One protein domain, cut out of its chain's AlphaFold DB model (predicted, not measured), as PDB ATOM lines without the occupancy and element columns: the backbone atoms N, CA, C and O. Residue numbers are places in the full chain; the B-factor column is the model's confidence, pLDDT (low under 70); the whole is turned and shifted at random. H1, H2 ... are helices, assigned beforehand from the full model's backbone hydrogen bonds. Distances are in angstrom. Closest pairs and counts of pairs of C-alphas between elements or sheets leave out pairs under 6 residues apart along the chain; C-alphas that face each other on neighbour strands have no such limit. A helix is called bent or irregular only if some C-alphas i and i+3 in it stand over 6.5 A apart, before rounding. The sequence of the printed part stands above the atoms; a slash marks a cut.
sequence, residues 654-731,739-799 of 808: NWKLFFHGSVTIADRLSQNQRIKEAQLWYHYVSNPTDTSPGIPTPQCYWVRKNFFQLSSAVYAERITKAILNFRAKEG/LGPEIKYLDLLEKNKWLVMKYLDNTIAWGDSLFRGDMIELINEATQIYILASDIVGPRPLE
ATOM      1  N   ASN A 654      24.588 -36.736  32.480       89.62
ATOM      2  CA  ASN A 654      23.955 -38.003  32.833       89.62
ATOM      3  C   ASN A 654      22.822 -37.791  33.843       89.62
ATOM      4  O   ASN A 654      21.731 -38.338  33.682       89.62
ATOM      5  N   TRP A 655      23.015 -36.915  34.833       86.94
ATOM      6  CA  TRP A 655      21.948 -36.478  35.739       86.94
ATOM      7  C   TRP A 655      20.778 -35.819  35.007       86.94
ATOM      8  O   TRP A 655      19.615 -36.076  35.331       86.94
ATOM      9  N   LYS A 656      21.060 -34.970  34.014       87.06
ATOM     10  CA  LYS A 656      20.018 -34.354  33.188       87.06
ATOM     11  C   LYS A 656      19.258 -35.395  32.376       87.06
ATOM     12  O   LYS A 656      18.032 -35.360  32.384       87.06
ATOM     13  N   LEU A 657      19.972 -36.307  31.725       89.62
ATOM     14  CA  LEU A 657      19.390 -37.304  30.837       89.62
ATOM     15  C   LEU A 657      18.580 -38.351  31.610       89.62
ATOM     16  O   LEU A 657      17.388 -38.485  31.380       89.62
ATOM     17  N   PHE A 658      19.191 -39.036  32.576       90.75
ATOM     18  CA  PHE A 658      18.602 -40.217  33.219       90.75
ATOM     19  C   PHE A 658      17.752 -39.923  34.460       90.75
ATOM     20  O   PHE A 658      17.169 -40.843  35.032       90.75
ATOM     21  N   PHE A 659      17.690 -38.669  34.919       88.94
ATOM     22  CA  PHE A 659      16.900 -38.304  36.097       88.94
ATOM     23  C   PHE A 659      16.063 -37.043  35.884       88.94
ATOM     24  O   PHE A 659      14.841 -37.106  35.940       88.94
ATOM     25  N   HIS A 660      16.682 -35.884  35.640       86.56
ATOM     26  CA  HIS A 660      15.916 -34.634  35.607       86.56
ATOM     27  C   HIS A 660      14.944 -34.562  34.426       86.56
ATOM     28  O   HIS A 660      13.820 -34.099  34.606       86.56
ATOM     29  N   GLY A 661      15.346 -35.028  33.240       88.50
ATOM     30  CA  GLY A 661      14.502 -35.036  32.047       88.50
ATOM     31  C   GLY A 661      13.255 -35.897  32.235       88.50
ATOM     32  O   GLY A 661      12.139 -35.388  32.133       88.50
ATOM     33  N   SER A 662      13.442 -37.169  32.587       90.12
ATOM     34  CA  SER A 662      12.345 -38.121  32.795       90.12
ATOM     35  C   SER A 662      11.375 -37.673  33.886       90.12
ATOM     36  O   SER A 662      10.165 -37.651  33.669       90.12
ATOM     37  N   VAL A 663      11.895 -37.223  35.028       88.44
ATOM     38  CA  VAL A 663      11.088 -36.722  36.145       88.44
ATOM     39  C   VAL A 663      10.297 -35.470  35.769       88.44
ATOM     40  O   VAL A 663       9.125 -35.356  36.122       88.44
ATOM     41  N   THR A 664      10.910 -34.526  35.051       88.94
ATOM     42  CA  THR A 664      10.229 -33.288  34.637       88.94
ATOM     43  C   THR A 664       9.095 -33.592  33.663       88.94
ATOM     44  O   THR A 664       8.017 -33.006  33.762       88.94
ATOM     45  N   ILE A 665       9.310 -34.534  32.740       91.88
ATOM     46  CA  ILE A 665       8.274 -34.991  31.812       91.88
ATOM     47  C   ILE A 665       7.147 -35.688  32.580       91.88
ATOM     48  O   ILE A 665       5.980 -35.367  32.355       91.88
ATOM     49  N   ALA A 666       7.476 -36.573  33.526       92.00
ATOM     50  CA  ALA A 666       6.495 -37.259  34.362       92.00
ATOM     51  C   ALA A 666       5.624 -36.274  35.159       92.00
ATOM     52  O   ALA A 666       4.396 -36.342  35.087       92.00
ATOM     53  N   ASP A 667       6.235 -35.311  35.856       86.25
ATOM     54  CA  ASP A 667       5.514 -34.305  36.646       86.25
ATOM     55  C   ASP A 667       4.628 -33.429  35.745       86.25
ATOM     56  O   ASP A 667       3.463 -33.184  36.061       86.25
ATOM     57  N   ARG A 668       5.112 -33.041  34.556       89.81
ATOM     58  CA  ARG A 668       4.317 -32.260  33.597       89.81
ATOM     59  C   ARG A 668       3.143 -33.050  33.019       89.81
ATOM     60  O   ARG A 668       2.068 -32.482  32.834       89.81
ATOM     61  N   LEU A 669       3.322 -34.331  32.709       92.94
ATOM     62  CA  LEU A 669       2.238 -35.201  32.242       92.94
ATOM     63  C   LEU A 669       1.196 -35.415  33.343       92.94
ATOM     64  O   LEU A 669      -0.001 -35.302  33.077       92.94
ATOM     65  N   SER A 670       1.651 -35.629  34.579       88.88
ATOM     66  CA  SER A 670       0.798 -35.797  35.756       88.88
ATOM     67  C   SER A 670      -0.069 -34.558  36.002       88.88
ATOM     68  O   SER A 670      -1.294 -34.661  36.080       88.88
ATOM     69  N   GLN A 671       0.532 -33.360  35.983       85.94
ATOM     70  CA  GLN A 671      -0.184 -32.080  36.103       85.94
ATOM     71  C   GLN A 671      -1.258 -31.890  35.019       85.94
ATOM     72  O   GLN A 671      -2.300 -31.295  35.278       85.94
ATOM     73  N   ASN A 672      -1.025 -32.422  33.816       90.31
ATOM     74  CA  ASN A 672      -1.961 -32.361  32.692       90.31
ATOM     75  C   ASN A 672      -2.941 -33.549  32.648       90.31
ATOM     76  O   ASN A 672      -3.545 -33.794  31.607       90.31
ATOM     77  N   GLN A 673      -3.099 -34.294  33.749       86.81
ATOM     78  CA  GLN A 673      -4.009 -35.445  33.859       86.81
ATOM     79  C   GLN A 673      -3.694 -36.599  32.883       86.81
ATOM     80  O   GLN A 673      -4.529 -37.473  32.651       86.81
ATOM     81  N   ARG A 674      -2.471 -36.666  32.338       92.50
ATOM     82  CA  ARG A 674      -1.982 -37.777  31.496       92.50
ATOM     83  C   ARG A 674      -1.289 -38.826  32.364       92.50
ATOM     84  O   ARG A 674      -0.089 -39.067  32.266       92.50
ATOM     85  N   ILE A 675      -2.069 -39.422  33.259       88.25
ATOM     86  CA  ILE A 675      -1.565 -40.127  34.447       88.25
ATOM     87  C   ILE A 675      -0.833 -41.436  34.105       88.25
ATOM     88  O   ILE A 675       0.238 -41.701  34.652       88.25
ATOM     89  N   LYS A 676      -1.373 -42.221  33.161       85.06
ATOM     90  CA  LYS A 676      -0.749 -43.471  32.679       85.06
ATOM     91  C   LYS A 676       0.604 -43.207  32.016       85.06
ATOM     92  O   LYS A 676       1.567 -43.930  32.232       85.06
ATOM     93  N   GLU A 677       0.688 -42.129  31.244       91.56
ATOM     94  CA  GLU A 677       1.922 -41.738  30.565       91.56
ATOM     95  C   GLU A 677       2.950 -41.195  31.558       91.56
ATOM     96  O   GLU A 677       4.119 -41.557  31.489       91.56
ATOM     97  N   ALA A 678       2.518 -40.390  32.534       93.50
ATOM     98  CA  ALA A 678       3.379 -39.941  33.624       93.50
ATOM     99  C   ALA A 678       3.996 -41.120  34.395       93.50
ATOM    100  O   ALA A 678       5.176 -41.084  34.739       93.50
ATOM    101  N   GLN A 679       3.220 -42.184  34.621       90.56
ATOM    102  CA  GLN A 679       3.690 -43.378  35.321       90.56
ATOM    103  C   GLN A 679       4.815 -44.099  34.570       90.56
ATOM    104  O   GLN A 679       5.812 -44.460  35.196       90.56
ATOM    105  N   LEU A 680       4.704 -44.228  33.243       91.56
ATOM    106  CA  LEU A 680       5.766 -44.787  32.400       91.56
ATOM    107  C   LEU A 680       7.074 -43.990  32.540       91.56
ATOM    108  O   LEU A 680       8.150 -44.564  32.682       91.56
ATOM    109  N   TRP A 681       6.986 -42.660  32.568       94.00
ATOM    110  CA  TRP A 681       8.166 -41.808  32.720       94.00
ATOM    111  C   TRP A 681       8.814 -41.902  34.103       94.00
ATOM    112  O   TRP A 681      10.041 -41.830  34.203       94.00
ATOM    113  N   TYR A 682       8.031 -42.119  35.165       92.88
ATOM    114  CA  TYR A 682       8.595 -42.441  36.477       92.88
ATOM    115  C   TYR A 682       9.312 -43.798  36.477       92.88
ATOM    116  O   TYR A 682      10.378 -43.917  37.088       92.88
ATOM    117  N   HIS A 683       8.782 -44.793  35.755       92.50
ATOM    118  CA  HIS A 683       9.372 -46.133  35.654       92.50
ATOM    119  C   HIS A 683      10.761 -46.156  35.015       92.50
ATOM    120  O   HIS A 683      11.566 -47.004  35.389       92.50
ATOM    121  N   TYR A 684      11.108 -45.184  34.167       92.44
ATOM    122  CA  TYR A 684      12.479 -45.029  33.656       92.44
ATOM    123  C   TYR A 684      13.517 -44.668  34.728       92.44
ATOM    124  O   TYR A 684      14.719 -44.778  34.489       92.44
ATOM    125  N   VAL A 685      13.078 -44.238  35.913       90.44
ATOM    126  CA  VAL A 685      13.958 -43.922  37.046       90.44
ATOM    127  C   VAL A 685      13.797 -44.947  38.165       90.44
ATOM    128  O   VAL A 685      14.794 -45.462  38.685       90.44
ATOM    129  N   SER A 686      12.551 -45.257  38.525       89.12
ATOM    130  CA  SER A 686      12.203 -46.244  39.542       89.12
ATOM    131  C   SER A 686      10.911 -46.965  39.188       89.12
ATOM    132  O   SER A 686       9.882 -46.336  38.944       89.12
ATOM    133  N   ASN A 687      10.960 -48.294  39.220       90.06
ATOM    134  CA  ASN A 687       9.802 -49.150  39.052       90.06
ATOM    135  C   ASN A 687       9.528 -49.909  40.363       90.06
ATOM    136  O   ASN A 687      10.090 -50.982  40.578       90.06
ATOM    137  N   PRO A 688       8.651 -49.391  41.242       85.56
ATOM    138  CA  PRO A 688       8.348 -50.036  42.520       85.56
ATOM    139  C   PRO A 688       7.570 -51.355  42.373       85.56
ATOM    140  O   PRO A 688       7.386 -52.064  43.356       85.56
ATOM    141  N   THR A 689       7.127 -51.697  41.160       84.12
ATOM    142  CA  THR A 689       6.458 -52.972  40.852       84.12
ATOM    143  C   THR A 689       7.390 -54.020  40.246       84.12
ATOM    144  O   THR A 689       6.935 -55.103  39.890       84.12
ATOM    145  N   ASP A 690       8.686 -53.723  40.108       84.56
ATOM    146  CA  ASP A 690       9.648 -54.662  39.533       84.56
ATOM    147  C   ASP A 690       9.880 -55.866  40.467       84.56
ATOM    148  O   ASP A 690      10.336 -55.721  41.605       84.56
ATOM    149  N   THR A 691       9.567 -57.064  39.966       79.81
ATOM    150  CA  THR A 691       9.778 -58.357  40.637       79.81
ATOM    151  C   THR A 691      10.837 -59.210  39.934       79.81
ATOM    152  O   THR A 691      10.804 -60.439  40.031       79.81
ATOM    153  N   SER A 692      11.739 -58.588  39.169       78.94
ATOM    154  CA  SER A 692      12.765 -59.284  38.390       78.94
ATOM    155  C   SER A 692      13.591 -60.224  39.279       78.94
ATOM    156  O   SER A 692      14.194 -59.779  40.264       78.94
ATOM    157  N   PRO A 693      13.650 -61.530  38.957       74.44
ATOM    158  CA  PRO A 693      14.367 -62.499  39.774       74.44
ATOM    159  C   PRO A 693      15.876 -62.224  39.745       74.44
ATOM    160  O   PRO A 693      16.449 -61.927  38.700       74.44
ATOM    161  N   GLY A 694      16.533 -62.361  40.900       78.88
ATOM    162  CA  GLY A 694      17.994 -62.254  41.020       78.88
ATOM    163  C   GLY A 694      18.533 -60.894  41.474       78.88
ATOM    164  O   GLY A 694      19.741 -60.775  41.668       78.88
ATOM    165  N   ILE A 695      17.676 -59.894  41.709       81.81
ATOM    166  CA  ILE A 695      18.074 -58.594  42.271       81.81
ATOM    167  C   ILE A 695      17.382 -58.399  43.630       81.81
ATOM    168  O   ILE A 695      16.155 -58.459  43.689       81.81
ATOM    169  N   PRO A 696      18.124 -58.172  44.732       82.12
ATOM    170  CA  PRO A 696      17.520 -57.992  46.047       82.12
ATOM    171  C   PRO A 696      16.746 -56.673  46.171       82.12
ATOM    172  O   PRO A 696      17.030 -55.681  45.497       82.12
ATOM    173  N   THR A 697      15.775 -56.653  47.081       75.94
ATOM    174  CA  THR A 697      15.108 -55.429  47.533       75.94
ATOM    175  C   THR A 697      16.062 -54.627  48.433       75.94
ATOM    176  O   THR A 697      16.654 -55.211  49.346       75.94
ATOM    177  N   PRO A 698      16.207 -53.298  48.248       75.88
ATOM    178  CA  PRO A 698      15.420 -52.419  47.376       75.88
ATOM    179  C   PRO A 698      16.018 -52.164  45.983       75.88
ATOM    180  O   PRO A 698      15.435 -51.385  45.233       75.88
ATOM    181  N   GLN A 699      17.159 -52.762  45.617       82.75
ATOM    182  CA  GLN A 699      17.830 -52.482  44.338       82.75
ATOM    183  C   GLN A 699      16.949 -52.788  43.120       82.75
ATOM    184  O   GLN A 699      17.016 -52.061  42.132       82.75
ATOM    185  N   CYS A 700      16.103 -53.819  43.196       84.44
ATOM    186  CA  CYS A 700      15.201 -54.203  42.106       84.44
ATOM    187  C   CYS A 700      14.289 -53.059  41.644       84.44
ATOM    188  O   CYS A 700      13.998 -52.965  40.460       84.44
ATOM    189  N   TYR A 701      13.924 -52.132  42.533       86.81
ATOM    190  CA  TYR A 701      13.035 -51.017  42.203       86.81
ATOM    191  C   TYR A 701      13.721 -49.853  41.486       86.81
ATOM    192  O   TYR A 701      13.052 -48.902  41.074       86.81
ATOM    193  N   TRP A 702      15.046 -49.879  41.355       88.06
ATOM    194  CA  TRP A 702      15.820 -48.776  40.799       88.06
ATOM    195  C   TRP A 702      16.379 -49.140  39.424       88.06
ATOM    196  O   TRP A 702      17.168 -50.076  39.261       88.06
ATOM    197  N   VAL A 703      15.984 -48.356  38.419       88.75
ATOM    198  CA  VAL A 703      16.526 -48.468  37.057       88.75
ATOM    199  C   VAL A 703      17.823 -47.672  36.948       88.75
ATOM    200  O   VAL A 703      18.795 -48.133  36.353       88.75
ATOM    201  N   ARG A 704      17.868 -46.496  37.583       87.88
ATOM    202  CA  ARG A 704      19.033 -45.613  37.551       87.88
ATOM    203  C   ARG A 704      20.234 -46.190  38.311       87.88
ATOM    204  O   ARG A 704      20.103 -46.530  39.490       87.88
ATOM    205  N   LYS A 705      21.424 -46.170  37.689       87.38
ATOM    206  CA  LYS A 705      22.687 -46.723  38.232       87.38
ATOM    207  C   LYS A 705      22.973 -46.319  39.685       87.38
ATOM    208  O   LYS A 705      23.071 -47.195  40.536       87.38
ATOM    209  N   ASN A 706      23.024 -45.022  40.001       82.00
ATOM    210  CA  ASN A 706      23.404 -44.576  41.353       82.00
ATOM    211  C   ASN A 706      22.417 -44.970  42.448       82.00
ATOM    212  O   ASN A 706      22.805 -45.028  43.606       82.00
ATOM    213  N   PHE A 707      21.148 -45.218  42.118       82.81
ATOM    214  CA  PHE A 707      20.175 -45.692  43.103       82.81
ATOM    215  C   PHE A 707      20.191 -47.214  43.211       82.81
ATOM    216  O   PHE A 707      20.105 -47.753  44.309       82.81
ATOM    217  N   PHE A 708      20.393 -47.891  42.081       84.50
ATOM    218  CA  PHE A 708      20.580 -49.334  42.010       84.50
ATOM    219  C   PHE A 708      21.820 -49.809  42.782       84.50
ATOM    220  O   PHE A 708      21.767 -50.822  43.472       84.50
ATOM    221  N   GLN A 709      22.933 -49.075  42.706       80.19
ATOM    222  CA  GLN A 709      24.193 -49.440  43.365       80.19
ATOM    223  C   GLN A 709      24.208 -49.169  44.882       80.19
ATOM    224  O   GLN A 709      25.122 -49.621  45.575       80.19
ATOM    225  N   LEU A 710      23.203 -48.480  45.439       72.81
ATOM    226  CA  LEU A 710      23.097 -48.284  46.887       72.81
ATOM    227  C   LEU A 710      22.686 -49.598  47.567       72.81
ATOM    228  O   LEU A 710      21.558 -50.066  47.428       72.81
ATOM    229  N   SER A 711      23.599 -50.190  48.340       63.41
ATOM    230  CA  SER A 711      23.295 -51.385  49.135       63.41
ATOM    231  C   SER A 711      22.351 -51.065  50.300       63.41
ATOM    232  O   SER A 711      22.336 -49.949  50.820       63.41
ATOM    233  N   SER A 712      21.598 -52.064  50.771       60.78
ATOM    234  CA  SER A 712      20.696 -51.929  51.925       60.78
ATOM    235  C   SER A 712      21.414 -51.485  53.211       60.78
ATOM    236  O   SER A 712      20.850 -50.717  53.987       60.78
ATOM    237  N   ALA A 713      22.676 -51.890  53.413       59.31
ATOM    238  CA  ALA A 713      23.501 -51.464  54.548       59.31
ATOM    239  C   ALA A 713      23.873 -49.970  54.480       59.31
ATOM    240  O   ALA A 713      23.769 -49.257  55.478       59.31
ATOM    241  N   VAL A 714      24.226 -49.471  53.290       60.16
ATOM    242  CA  VAL A 714      24.500 -48.041  53.056       60.16
ATOM    243  C   VAL A 714      23.209 -47.222  53.139       60.16
ATOM    244  O   VAL A 714      23.217 -46.110  53.670       60.16
ATOM    245  N   TYR A 715      22.084 -47.782  52.681       61.75
ATOM    246  CA  TYR A 715      20.753 -47.195  52.841       61.75
ATOM    247  C   TYR A 715      20.417 -47.011  54.328       61.75
ATOM    248  O   TYR A 715      20.027 -45.921  54.737       61.75
ATOM    249  N   ALA A 716      20.652 -48.031  55.158       55.44
ATOM    250  CA  ALA A 716      20.430 -47.974  56.600       55.44
ATOM    251  C   ALA A 716      21.342 -46.950  57.304       55.44
ATOM    252  O   ALA A 716      20.865 -46.175  58.133       55.44
ATOM    253  N   GLU A 717      22.631 -46.884  56.952       57.78
ATOM    254  CA  GLU A 717      23.566 -45.916  57.543       57.78
ATOM    255  C   GLU A 717      23.213 -44.467  57.157       57.78
ATOM    256  O   GLU A 717      23.173 -43.577  58.012       57.78
ATOM    257  N   ARG A 718      22.892 -44.220  55.878       59.06
ATOM    258  CA  ARG A 718      22.497 -42.890  55.387       59.06
ATOM    259  C   ARG A 718      21.129 -42.461  55.908       59.06
ATOM    260  O   ARG A 718      20.981 -41.298  56.267       59.06
ATOM    261  N   ILE A 719      20.162 -43.374  56.033       56.41
ATOM    262  CA  ILE A 719      18.885 -43.111  56.715       56.41
ATOM    263  C   ILE A 719      19.132 -42.763  58.182       56.41
ATOM    264  O   ILE A 719      18.554 -41.803  58.675       56.41
ATOM    265  N   THR A 720      20.023 -43.479  58.873       53.09
ATOM    266  CA  THR A 720      20.365 -43.185  60.273       53.09
ATOM    267  C   THR A 720      20.963 -41.780  60.406       53.09
ATOM    268  O   THR A 720      20.505 -41.002  61.240       53.09
ATOM    269  N   LYS A 721      21.901 -41.394  59.528       53.75
ATOM    270  CA  LYS A 721      22.443 -40.023  59.457       53.75
ATOM    271  C   LYS A 721      21.380 -38.980  59.093       53.75
ATOM    272  O   LYS A 721      21.353 -37.912  59.697       53.75
ATOM    273  N   ALA A 722      20.480 -39.277  58.159       53.00
ATOM    274  CA  ALA A 722      19.401 -38.375  57.763       53.00
ATOM    275  C   ALA A 722      18.360 -38.187  58.875       53.00
ATOM    276  O   ALA A 722      17.921 -37.065  59.094       53.00
ATOM    277  N   ILE A 723      18.013 -39.241  59.623       51.81
ATOM    278  CA  ILE A 723      17.149 -39.177  60.812       51.81
ATOM    279  C   ILE A 723      17.825 -38.361  61.920       51.81
ATOM    280  O   ILE A 723      17.168 -37.532  62.546       51.81
ATOM    281  N   LEU A 724      19.132 -38.544  62.142       49.47
ATOM    282  CA  LEU A 724      19.913 -37.742  63.092       49.47
ATOM    283  C   LEU A 724      19.943 -36.256  62.688       49.47
ATOM    284  O   LEU A 724      19.717 -35.392  63.533       49.47
ATOM    285  N   ASN A 725      20.113 -35.955  61.398       50.09
ATOM    286  CA  ASN A 725      20.060 -34.589  60.863       50.09
ATOM    287  C   ASN A 725      18.642 -33.990  60.885       50.09
ATOM    288  O   ASN A 725      18.488 -32.794  61.125       50.09
ATOM    289  N   PHE A 726      17.597 -34.799  60.682       47.56
ATOM    290  CA  PHE A 726      16.202 -34.369  60.817       47.56
ATOM    291  C   PHE A 726      15.859 -34.036  62.272       47.56
ATOM    292  O   PHE A 726      15.212 -33.024  62.526       47.56
ATOM    293  N   ARG A 727      16.350 -34.835  63.230       48.12
ATOM    294  CA  ARG A 727      16.239 -34.542  64.669       48.12
ATOM    295  C   ARG A 727      17.000 -33.275  65.066       48.12
ATOM    296  O   ARG A 727      16.543 -32.559  65.946       48.12
ATOM    297  N   ALA A 728      18.110 -32.955  64.397       47.31
ATOM    298  CA  ALA A 728      18.845 -31.707  64.615       47.31
ATOM    299  C   ALA A 728      18.140 -30.461  64.031       47.31
ATOM    300  O   ALA A 728      18.385 -29.350  64.492       47.31
ATOM    301  N   LYS A 729      17.250 -30.630  63.041       46.47
ATOM    302  CA  LYS A 729      16.505 -29.545  62.370       46.47
ATOM    303  C   LYS A 729      15.095 -29.299  62.930       46.47
ATOM    304  O   LYS A 729      14.344 -28.521  62.349       46.47
ATOM    305  N   GLU A 730      14.722 -29.889  64.066       39.28
ATOM    306  CA  GLU A 730      13.372 -29.779  64.659       39.28
ATOM    307  C   GLU A 730      12.986 -28.377  65.210       39.28
ATOM    308  O   GLU A 730      12.003 -28.247  65.941       39.28
ATOM    309  N   GLY A 731      13.720 -27.317  64.847       40.00
ATOM    310  CA  GLY A 731      13.531 -25.952  65.350       40.00
ATOM    311  C   GLY A 731      13.019 -24.897  64.360       40.00
ATOM    312  O   GLY A 731      12.644 -23.826  64.826       40.00
ATOM    313  N   LEU A 739       9.581 -27.166  48.925       42.72
ATOM    314  CA  LEU A 739      10.320 -28.035  48.001       42.72
ATOM    315  C   LEU A 739       9.721 -27.857  46.600       42.72
ATOM    316  O   LEU A 739       8.960 -28.689  46.111       42.72
ATOM    317  N   GLY A 740      10.007 -26.692  46.014       48.75
ATOM    318  CA  GLY A 740       9.762 -26.372  44.605       48.75
ATOM    319  C   GLY A 740      10.858 -26.942  43.677       48.75
ATOM    320  O   GLY A 740      11.523 -27.903  44.057       48.75
ATOM    321  N   PRO A 741      11.081 -26.369  42.473       40.34
ATOM    322  CA  PRO A 741      11.820 -26.975  41.344       40.34
ATOM    323  C   PRO A 741      13.336 -27.193  41.547       40.34
ATOM    324  O   PRO A 741      14.052 -27.564  40.621       40.34
ATOM    325  N   GLU A 742      13.849 -27.022  42.759       50.78
ATOM    326  CA  GLU A 742      15.270 -27.094  43.105       50.78
ATOM    327  C   GLU A 742      15.745 -28.517  43.465       50.78
ATOM    328  O   GLU A 742      16.613 -28.719  44.313       50.78
ATOM    329  N   ILE A 743      15.230 -29.531  42.758       53.69
ATOM    330  CA  ILE A 743      15.596 -30.955  42.925       53.69
ATOM    331  C   ILE A 743      17.117 -31.167  42.792       53.69
ATOM    332  O   ILE A 743      17.672 -32.115  43.346       53.69
ATOM    333  N   LYS A 744      17.811 -30.275  42.071       50.72
ATOM    334  CA  LYS A 744      19.267 -30.297  41.871       50.72
ATOM    335  C   LYS A 744      20.045 -30.381  43.193       50.72
ATOM    336  O   LYS A 744      20.995 -31.159  43.257       50.72
ATOM    337  N   TYR A 745      19.617 -29.648  44.225       51.22
ATOM    338  CA  TYR A 745      20.356 -29.485  45.487       51.22
ATOM    339  C   TYR A 745      20.030 -30.531  46.561       51.22
ATOM    340  O   TYR A 745      20.646 -30.522  47.621       51.22
ATOM    341  N   LEU A 746      19.087 -31.437  46.291       58.84
ATOM    342  CA  LEU A 746      18.757 -32.531  47.201       58.84
ATOM    343  C   LEU A 746      19.876 -33.584  47.225       58.84
ATOM    344  O   LEU A 746      20.413 -33.954  46.171       58.84
ATOM    345  N   ASP A 747      20.187 -34.121  48.406       66.56
ATOM    346  CA  ASP A 747      21.036 -35.317  48.515       66.56
ATOM    347  C   ASP A 747      20.311 -36.535  47.899       66.56
ATOM    348  O   ASP A 747      19.088 -36.544  47.721       66.56
ATOM    349  N   LEU A 748      21.050 -37.591  47.561       70.06
ATOM    350  CA  LEU A 748      20.549 -38.813  46.923       70.06
ATOM    351  C   LEU A 748      19.331 -39.408  47.646       70.06
ATOM    352  O   LEU A 748      18.367 -39.810  46.996       70.06
ATOM    353  N   LEU A 749      19.340 -39.428  48.983       69.56
ATOM    354  CA  LEU A 749      18.227 -39.970  49.768       69.56
ATOM    355  C   LEU A 749      16.968 -39.093  49.676       69.56
ATOM    356  O   LEU A 749      15.851 -39.606  49.594       69.56
ATOM    357  N   GLU A 750      17.140 -37.774  49.671       71.38
ATOM    358  CA  GLU A 750      16.036 -36.824  49.538       71.38
ATOM    359  C   GLU A 750      15.431 -36.886  48.132       71.38
ATOM    360  O   GLU A 750      14.207 -36.879  48.002       71.38
ATOM    361  N   LYS A 751      16.266 -37.059  47.096       76.31
ATOM    362  CA  LYS A 751      15.831 -37.313  45.711       76.31
ATOM    363  C   LYS A 751      15.015 -38.601  45.600       76.31
ATOM    364  O   LYS A 751      13.951 -38.580  44.985       76.31
ATOM    365  N   ASN A 752      15.462 -39.688  46.236       76.94
ATOM    366  CA  ASN A 752      14.724 -40.957  46.263       76.94
ATOM    367  C   ASN A 752      13.358 -40.798  46.921       76.94
ATOM    368  O   ASN A 752      12.343 -41.183  46.343       76.94
ATOM    369  N   LYS A 753      13.322 -40.205  48.119       77.19
ATOM    370  CA  LYS A 753      12.073 -39.975  48.848       77.19
ATOM    371  C   LYS A 753      11.119 -39.110  48.034       77.19
ATOM    372  O   LYS A 753       9.954 -39.459  47.890       77.19
ATOM    373  N   TRP A 754      11.609 -37.992  47.509       82.44
ATOM    374  CA  TRP A 754      10.810 -37.075  46.710       82.44
ATOM    375  C   TRP A 754      10.216 -37.770  45.478       82.44
ATOM    376  O   TRP A 754       9.022 -37.630  45.225       82.44
ATOM    377  N   LEU A 755      11.008 -38.582  44.770       86.25
ATOM    378  CA  LEU A 755      10.544 -39.319  43.595       86.25
ATOM    379  C   LEU A 755       9.440 -40.319  43.952       86.25
ATOM    380  O   LEU A 755       8.422 -40.372  43.268       86.25
ATOM    381  N   VAL A 756       9.620 -41.079  45.035       85.94
ATOM    382  CA  VAL A 756       8.611 -42.034  45.513       85.94
ATOM    383  C   VAL A 756       7.321 -41.311  45.901       85.94
ATOM    384  O   VAL A 756       6.241 -41.755  45.524       85.94
ATOM    385  N   MET A 757       7.410 -40.163  46.582       86.06
ATOM    386  CA  MET A 757       6.226 -39.363  46.916       86.06
ATOM    387  C   MET A 757       5.503 -38.860  45.663       86.06
ATOM    388  O   MET A 757       4.286 -38.964  45.583       86.06
ATOM    389  N   LYS A 758       6.235 -38.394  44.648       87.12
ATOM    390  CA  LYS A 758       5.646 -37.966  43.372       87.12
ATOM    391  C   LYS A 758       4.995 -39.105  42.596       87.12
ATOM    392  O   LYS A 758       3.932 -38.920  42.001       87.12
ATOM    393  N   TYR A 759       5.598 -40.290  42.634       90.56
ATOM    394  CA  TYR A 759       4.997 -41.498  42.083       90.56
ATOM    395  C   TYR A 759       3.687 -41.853  42.798       90.56
ATOM    396  O   TYR A 759       2.693 -42.170  42.142       90.56
ATOM    397  N   LEU A 760       3.666 -41.768  44.131       90.44
ATOM    398  CA  LEU A 760       2.471 -41.993  44.944       90.44
ATOM    399  C   LEU A 760       1.377 -40.968  44.642       90.44
ATOM    400  O   LEU A 760       0.248 -41.379  44.397       90.44
ATOM    401  N   ASP A 761       1.706 -39.676  44.570       90.31
ATOM    402  CA  ASP A 761       0.757 -38.615  44.210       90.31
ATOM    403  C   ASP A 761       0.104 -38.903  42.847       90.31
ATOM    404  O   ASP A 761      -1.117 -38.836  42.705       90.31
ATOM    405  N   ASN A 762       0.905 -39.297  41.851       92.50
ATOM    406  CA  ASN A 762       0.408 -39.676  40.529       92.50
ATOM    407  C   ASN A 762      -0.465 -40.943  40.570       92.50
ATOM    408  O   ASN A 762      -1.478 -41.018  39.880       92.50
ATOM    409  N   THR A 763      -0.086 -41.935  41.378       91.75
ATOM    410  CA  THR A 763      -0.822 -43.203  41.529       91.75
ATOM    411  C   THR A 763      -2.171 -42.976  42.216       91.75
ATOM    412  O   THR A 763      -3.192 -43.468  41.741       91.75
ATOM    413  N   ILE A 764      -2.210 -42.164  43.274       91.94
ATOM    414  CA  ILE A 764      -3.446 -41.763  43.961       91.94
ATOM    415  C   ILE A 764      -4.341 -40.971  43.007       91.94
ATOM    416  O   ILE A 764      -5.513 -41.307  42.867       91.94
ATOM    417  N   ALA A 765      -3.784 -40.006  42.268       90.56
ATOM    418  CA  ALA A 765      -4.535 -39.257  41.263       90.56
ATOM    419  C   ALA A 765      -5.128 -40.167  40.170       90.56
ATOM    420  O   ALA A 765      -6.219 -39.891  39.660       90.56
ATOM    421  N   TRP A 766      -4.443 -41.264  39.815       91.25
ATOM    422  CA  TRP A 766      -4.990 -42.271  38.903       91.25
ATOM    423  C   TRP A 766      -6.208 -42.965  39.515       91.25
ATOM    424  O   TRP A 766      -7.264 -43.015  38.881       91.25
ATOM    425  N   GLY A 767      -6.081 -43.440  40.756       91.44
ATOM    426  CA  GLY A 767      -7.187 -44.024  41.513       91.44
ATOM    427  C   GLY A 767      -8.384 -43.073  41.596       91.44
ATOM    428  O   GLY A 767      -9.499 -43.470  41.268       91.44
ATOM    429  N   ASP A 768      -8.149 -41.797  41.914       91.56
ATOM    430  CA  ASP A 768      -9.184 -40.758  42.010       91.56
ATOM    431  C   ASP A 768      -9.880 -40.507  40.665       91.56
ATOM    432  O   ASP A 768     -11.073 -40.198  40.604       91.56
ATOM    433  N   SER A 769      -9.137 -40.584  39.559       89.00
ATOM    434  CA  SER A 769      -9.683 -40.439  38.206       89.00
ATOM    435  C   SER A 769     -10.605 -41.606  37.841       89.00
ATOM    436  O   SER A 769     -11.723 -41.383  37.378       89.00
ATOM    437  N   LEU A 770     -10.182 -42.843  38.120       89.75
ATOM    438  CA  LEU A 770     -10.978 -44.048  37.867       89.75
ATOM    439  C   LEU A 770     -12.215 -44.118  38.770       89.75
ATOM    440  O   LEU A 770     -13.315 -44.395  38.294       89.75
ATOM    441  N   PHE A 771     -12.059 -43.798  40.057       90.94
ATOM    442  CA  PHE A 771     -13.143 -43.826  41.038       90.94
ATOM    443  C   PHE A 771     -14.282 -42.858  40.677       90.94
ATOM    444  O   PHE A 771     -15.449 -43.154  40.915       90.94
ATOM    445  N   ARG A 772     -13.965 -41.726  40.032       87.75
ATOM    446  CA  ARG A 772     -14.956 -40.751  39.543       87.75
ATOM    447  C   ARG A 772     -15.799 -41.237  38.356       87.75
ATOM    448  O   ARG A 772     -16.793 -40.590  38.047       87.75
ATOM    449  N   GLY A 773     -15.423 -42.330  37.689       81.56
ATOM    450  CA  GLY A 773     -16.129 -42.856  36.515       81.56
ATOM    451  C   GLY A 773     -17.449 -43.585  36.805       81.56
ATOM    452  O   GLY A 773     -18.147 -43.923  35.856       81.56
ATOM    453  N   ASP A 774     -17.777 -43.829  38.082       75.81
ATOM    454  CA  ASP A 774     -19.048 -44.388  38.597       75.81
ATOM    455  C   ASP A 774     -19.524 -45.708  37.934       75.81
ATOM    456  O   ASP A 774     -20.712 -46.018  37.877       75.81
ATOM    457  N   MET A 775     -18.579 -46.513  37.430       91.06
ATOM    458  CA  MET A 775     -18.803 -47.877  36.930       91.06
ATOM    459  C   MET A 775     -18.118 -48.889  37.849       91.06
ATOM    460  O   MET A 775     -17.003 -48.648  38.317       91.06
ATOM    461  N   ILE A 776     -18.753 -50.041  38.092       87.31
ATOM    462  CA  ILE A 776     -18.248 -51.044  39.043       87.31
ATOM    463  C   ILE A 776     -16.863 -51.578  38.644       87.31
ATOM    464  O   ILE A 776     -16.015 -51.816  39.502       87.31
ATOM    465  N   GLU A 777     -16.588 -51.692  37.345       90.00
ATOM    466  CA  GLU A 777     -15.297 -52.103  36.794       90.00
ATOM    467  C   GLU A 777     -14.199 -51.075  37.090       90.00
ATOM    468  O   GLU A 777     -13.110 -51.449  37.523       90.00
ATOM    469  N   LEU A 778     -14.501 -49.781  36.930       89.38
ATOM    470  CA  LEU A 778     -13.558 -48.693  37.208       89.38
ATOM    471  C   LEU A 778     -13.300 -48.527  38.709       89.38
ATOM    472  O   LEU A 778     -12.176 -48.242  39.111       89.38
ATOM    473  N   ILE A 779     -14.314 -48.749  39.549       89.75
ATOM    474  CA  ILE A 779     -14.170 -48.740  41.011       89.75
ATOM    475  C   ILE A 779     -13.282 -49.906  41.473       89.75
ATOM    476  O   ILE A 779     -12.417 -49.723  42.336       89.75
ATOM    477  N   ASN A 780     -13.442 -51.093  40.879       90.88
ATOM    478  CA  ASN A 780     -12.569 -52.235  41.155       90.88
ATOM    479  C   ASN A 780     -11.120 -51.957  40.726       90.88
ATOM    480  O   ASN A 780     -10.199 -52.244  41.491       90.88
ATOM    481  N   GLU A 781     -10.909 -51.354  39.552       90.56
ATOM    482  CA  GLU A 781      -9.578 -50.944  39.084       90.56
ATOM    483  C   GLU A 781      -8.960 -49.887  40.016       90.56
ATOM    484  O   GLU A 781      -7.833 -50.061  40.480       90.56
ATOM    485  N   ALA A 782      -9.718 -48.851  40.393       92.12
ATOM    486  CA  ALA A 782      -9.283 -47.826  41.344       92.12
ATOM    487  C   ALA A 782      -8.860 -48.431  42.691       92.12
ATOM    488  O   ALA A 782      -7.842 -48.042  43.261       92.12
ATOM    489  N   THR A 783      -9.604 -49.427  43.179       92.44
ATOM    490  CA  THR A 783      -9.287 -50.135  44.427       92.44
ATOM    491  C   THR A 783      -7.919 -50.818  44.354       92.44
ATOM    492  O   THR A 783      -7.141 -50.709  45.299       92.44
ATOM    493  N   GLN A 784      -7.582 -51.466  43.232       92.56
ATOM    494  CA  GLN A 784      -6.257 -52.075  43.042       92.56
ATOM    495  C   GLN A 784      -5.138 -51.026  43.022       92.56
ATOM    496  O   GLN A 784      -4.085 -51.236  43.623       92.56
ATOM    497  N   ILE A 785      -5.380 -49.872  42.397       91.06
ATOM    498  CA  ILE A 785      -4.421 -48.761  42.370       91.06
ATOM    499  C   ILE A 785      -4.174 -48.190  43.777       91.06
ATOM    500  O   ILE A 785      -3.026 -47.919  44.136       91.06
ATOM    501  N   TYR A 786      -5.210 -48.059  44.611       93.00
ATOM    502  CA  TYR A 786      -5.039 -47.623  46.002       93.00
ATOM    503  C   TYR A 786      -4.310 -48.650  46.870       93.00
ATOM    504  O   TYR A 786      -3.500 -48.257  47.709       93.00
ATOM    505  N   ILE A 787      -4.564 -49.947  46.669       91.19
ATOM    506  CA  ILE A 787      -3.824 -51.015  47.360       91.19
ATOM    507  C   ILE A 787      -2.341 -50.930  46.993       91.19
ATOM    508  O   ILE A 787      -1.506 -50.882  47.890       91.19
ATOM    509  N   LEU A 788      -2.017 -50.783  45.705       89.06
ATOM    510  CA  LEU A 788      -0.638 -50.595  45.253       89.06
ATOM    511  C   LEU A 788       0.023 -49.373  45.914       89.06
ATOM    512  O   LEU A 788       1.150 -49.465  46.394       89.06
ATOM    513  N   ALA A 789      -0.671 -48.233  45.979       89.56
ATOM    514  CA  ALA A 789      -0.153 -47.047  46.662       89.56
ATOM    515  C   ALA A 789       0.085 -47.303  48.164       89.56
ATOM    516  O   ALA A 789       1.108 -46.881  48.707       89.56
ATOM    517  N   SER A 790      -0.825 -48.022  48.827       87.81
ATOM    518  CA  SER A 790      -0.687 -48.419  50.233       87.81
ATOM    519  C   SER A 790       0.515 -49.339  50.458       87.81
ATOM    520  O   SER A 790       1.267 -49.140  51.413       87.81
ATOM    521  N   ASP A 791       0.730 -50.312  49.574       86.44
ATOM    522  CA  ASP A 791       1.844 -51.258  49.663       86.44
ATOM    523  C   ASP A 791       3.197 -50.561  49.467       86.44
ATOM    524  O   ASP A 791       4.153 -50.856  50.186       86.44
ATOM    525  N   ILE A 792       3.271 -49.581  48.558       84.62
ATOM    526  CA  ILE A 792       4.481 -48.775  48.323       84.62
ATOM    527  C   ILE A 792       4.818 -47.891  49.535       84.62
ATOM    528  O   ILE A 792       5.993 -47.738  49.873       84.62
ATOM    529  N   VAL A 793       3.816 -47.298  50.197       83.06
ATOM    530  CA  VAL A 793       4.025 -46.496  51.422       83.06
ATOM    531  C   VAL A 793       4.468 -47.376  52.592       83.06
ATOM    532  O   VAL A 793       5.275 -46.946  53.420       83.06
ATOM    533  N   GLY A 794       3.953 -48.604  52.657       79.00
ATOM    534  CA  GLY A 794       4.202 -49.539  53.744       79.00
ATOM    535  C   GLY A 794       3.403 -49.226  55.020       79.00
ATOM    536  O   GLY A 794       2.620 -48.271  55.084       79.00
ATOM    537  N   PRO A 795       3.563 -50.048  56.074       74.62
ATOM    538  CA  PRO A 795       2.827 -49.885  57.323       74.62
ATOM    539  C   PRO A 795       3.225 -48.592  58.049       74.62
ATOM    540  O   PRO A 795       4.389 -48.186  58.046       74.62
ATOM    541  N   ARG A 796       2.265 -47.963  58.741       64.56
ATOM    542  CA  ARG A 796       2.573 -46.829  59.630       64.56
ATOM    543  C   ARG A 796       3.602 -47.260  60.689       64.56
ATOM    544  O   ARG A 796       3.429 -48.333  61.269       64.56
ATOM    545  N   PRO A 797       4.616 -46.429  60.999       57.44
ATOM    546  CA  PRO A 797       5.566 -46.730  62.064       57.44
ATOM    547  C   PRO A 797       4.829 -46.932  63.394       57.44
ATOM    548  O   PRO A 797       4.065 -46.061  63.818       57.44
ATOM    549  N   LEU A 798       5.039 -48.076  64.045       49.28
ATOM    550  CA  LEU A 798       4.545 -48.336  65.395       49.28
ATOM    551  C   LEU A 798       5.508 -47.668  66.399       49.28
ATOM    552  O   LEU A 798       6.694 -47.974  66.400       49.28
ATOM    553  N   GLU A 799       4.966 -46.755  67.215       47.56
ATOM    554  CA  GLU A 799       5.583 -45.977  68.316       47.56
ATOM    555  C   GLU A 799       6.466 -44.753  67.966       47.56
ATOM    556  O   GLU A 799       7.639 -44.843  67.609       47.56
TER     557      GLU A 799
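What this domain is: This is residues 654 to 731 and 739 to 799 of the 808 residues of the protein "Peptidase_M14 domain-containing protein" of Stachybotrys chartarum IBT 40288 (UniProt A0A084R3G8). One long helix, H5, runs through the middle, with a hairpin of two helices, H1 and H2, packed along one side of it and H6 folding back along another side of its later part. H4 stands across the first end of H5, near it but not clearly touching, and residues 723 to 731 and the tail 794 to 799 stick out. The printed part has 139 residues with six named helices, H1 to H6 in order along the chain, and no named strand; the class is all helix. It is compact, with a radius of gyration of the C-alphas of 16.4 A, and spans 48 by 42 by 40 A.

Where its parts are: H1 takes residues 654 to 671, from C-alpha 654 at (23.955, -38.003, 32.833), and is 25.1 A long. It has a kink of 29 degrees near residue 661 and is only just irregular: C-alphas 658 and 661 are 6.7 A apart. H2 is residues 675 to 683, 12.5 A, and H3 is residues 705 to 708, 5.1 A. H4 is residues 712 to 728, 23.9 A. H5, residues 748 to 771, is 34.6 A long and starts with C-alpha 748 at (20.549, -38.813, 46.923). H6, residues 776 to 793, is 25.9 A long and ends with C-alpha 793 at (4.025, -46.496, 51.422).

How they stand to each other: H5 is the hub, touching three helices. With residues 759 to 766 alone it touches H2, opposite ways at a shallow tilt of 24 degrees; the closest C-alphas are those of Ile 675 and Trp 766, 6.0 A. H1 and H2 form a hairpin at a shallow tilt of 17 degrees, closest at the C-alphas of Ala 666 and Ala 678, 4.2 A. H1 and H5 only just touch, with 3 pairs of C-alphas within 8 A, the closest those of Ser 670 and Asn 762, 6.2 A. H5 and H6 form a second hairpin at a shallow tilt of 15 degrees; H5 touches H6 with residues 760 to 771 alone, and the closest C-alphas are those of Gly 767 and Ala 782, 4.3 A. H4 is close to H5 but not clearly touching, about perpendicular at 88 degrees, with the C-alphas of Arg 718 and Leu 749 closest at 7.6 A. H3 is also close to H5 but not clearly touching, at 7.9 A between the C-alphas of Phe 707 and Leu 748. H6 is apart from H1, H2, H3 and H4. Each O i to N i+4 pair is within hydrogen-bond range in H2, H4, H5 and H6, and 11 of 14 are in H1; H3 is too short for such a pair.

The domain as a whole: The C-alphas of Ala 728 and Met 775 are the two farthest apart, 49.4 A. Residues 732 to 738 are not printed, and C-alphas 731 and 739 are 17.8 A apart across this cut, which falls in the link from H4 to H5. The link from H2 to H3 is long, with 21 residues. Mean pLDDT of the printed part is 78.4; it is under 70 at residues 711 to 731, 739 to 747, 749 and 796 to 799.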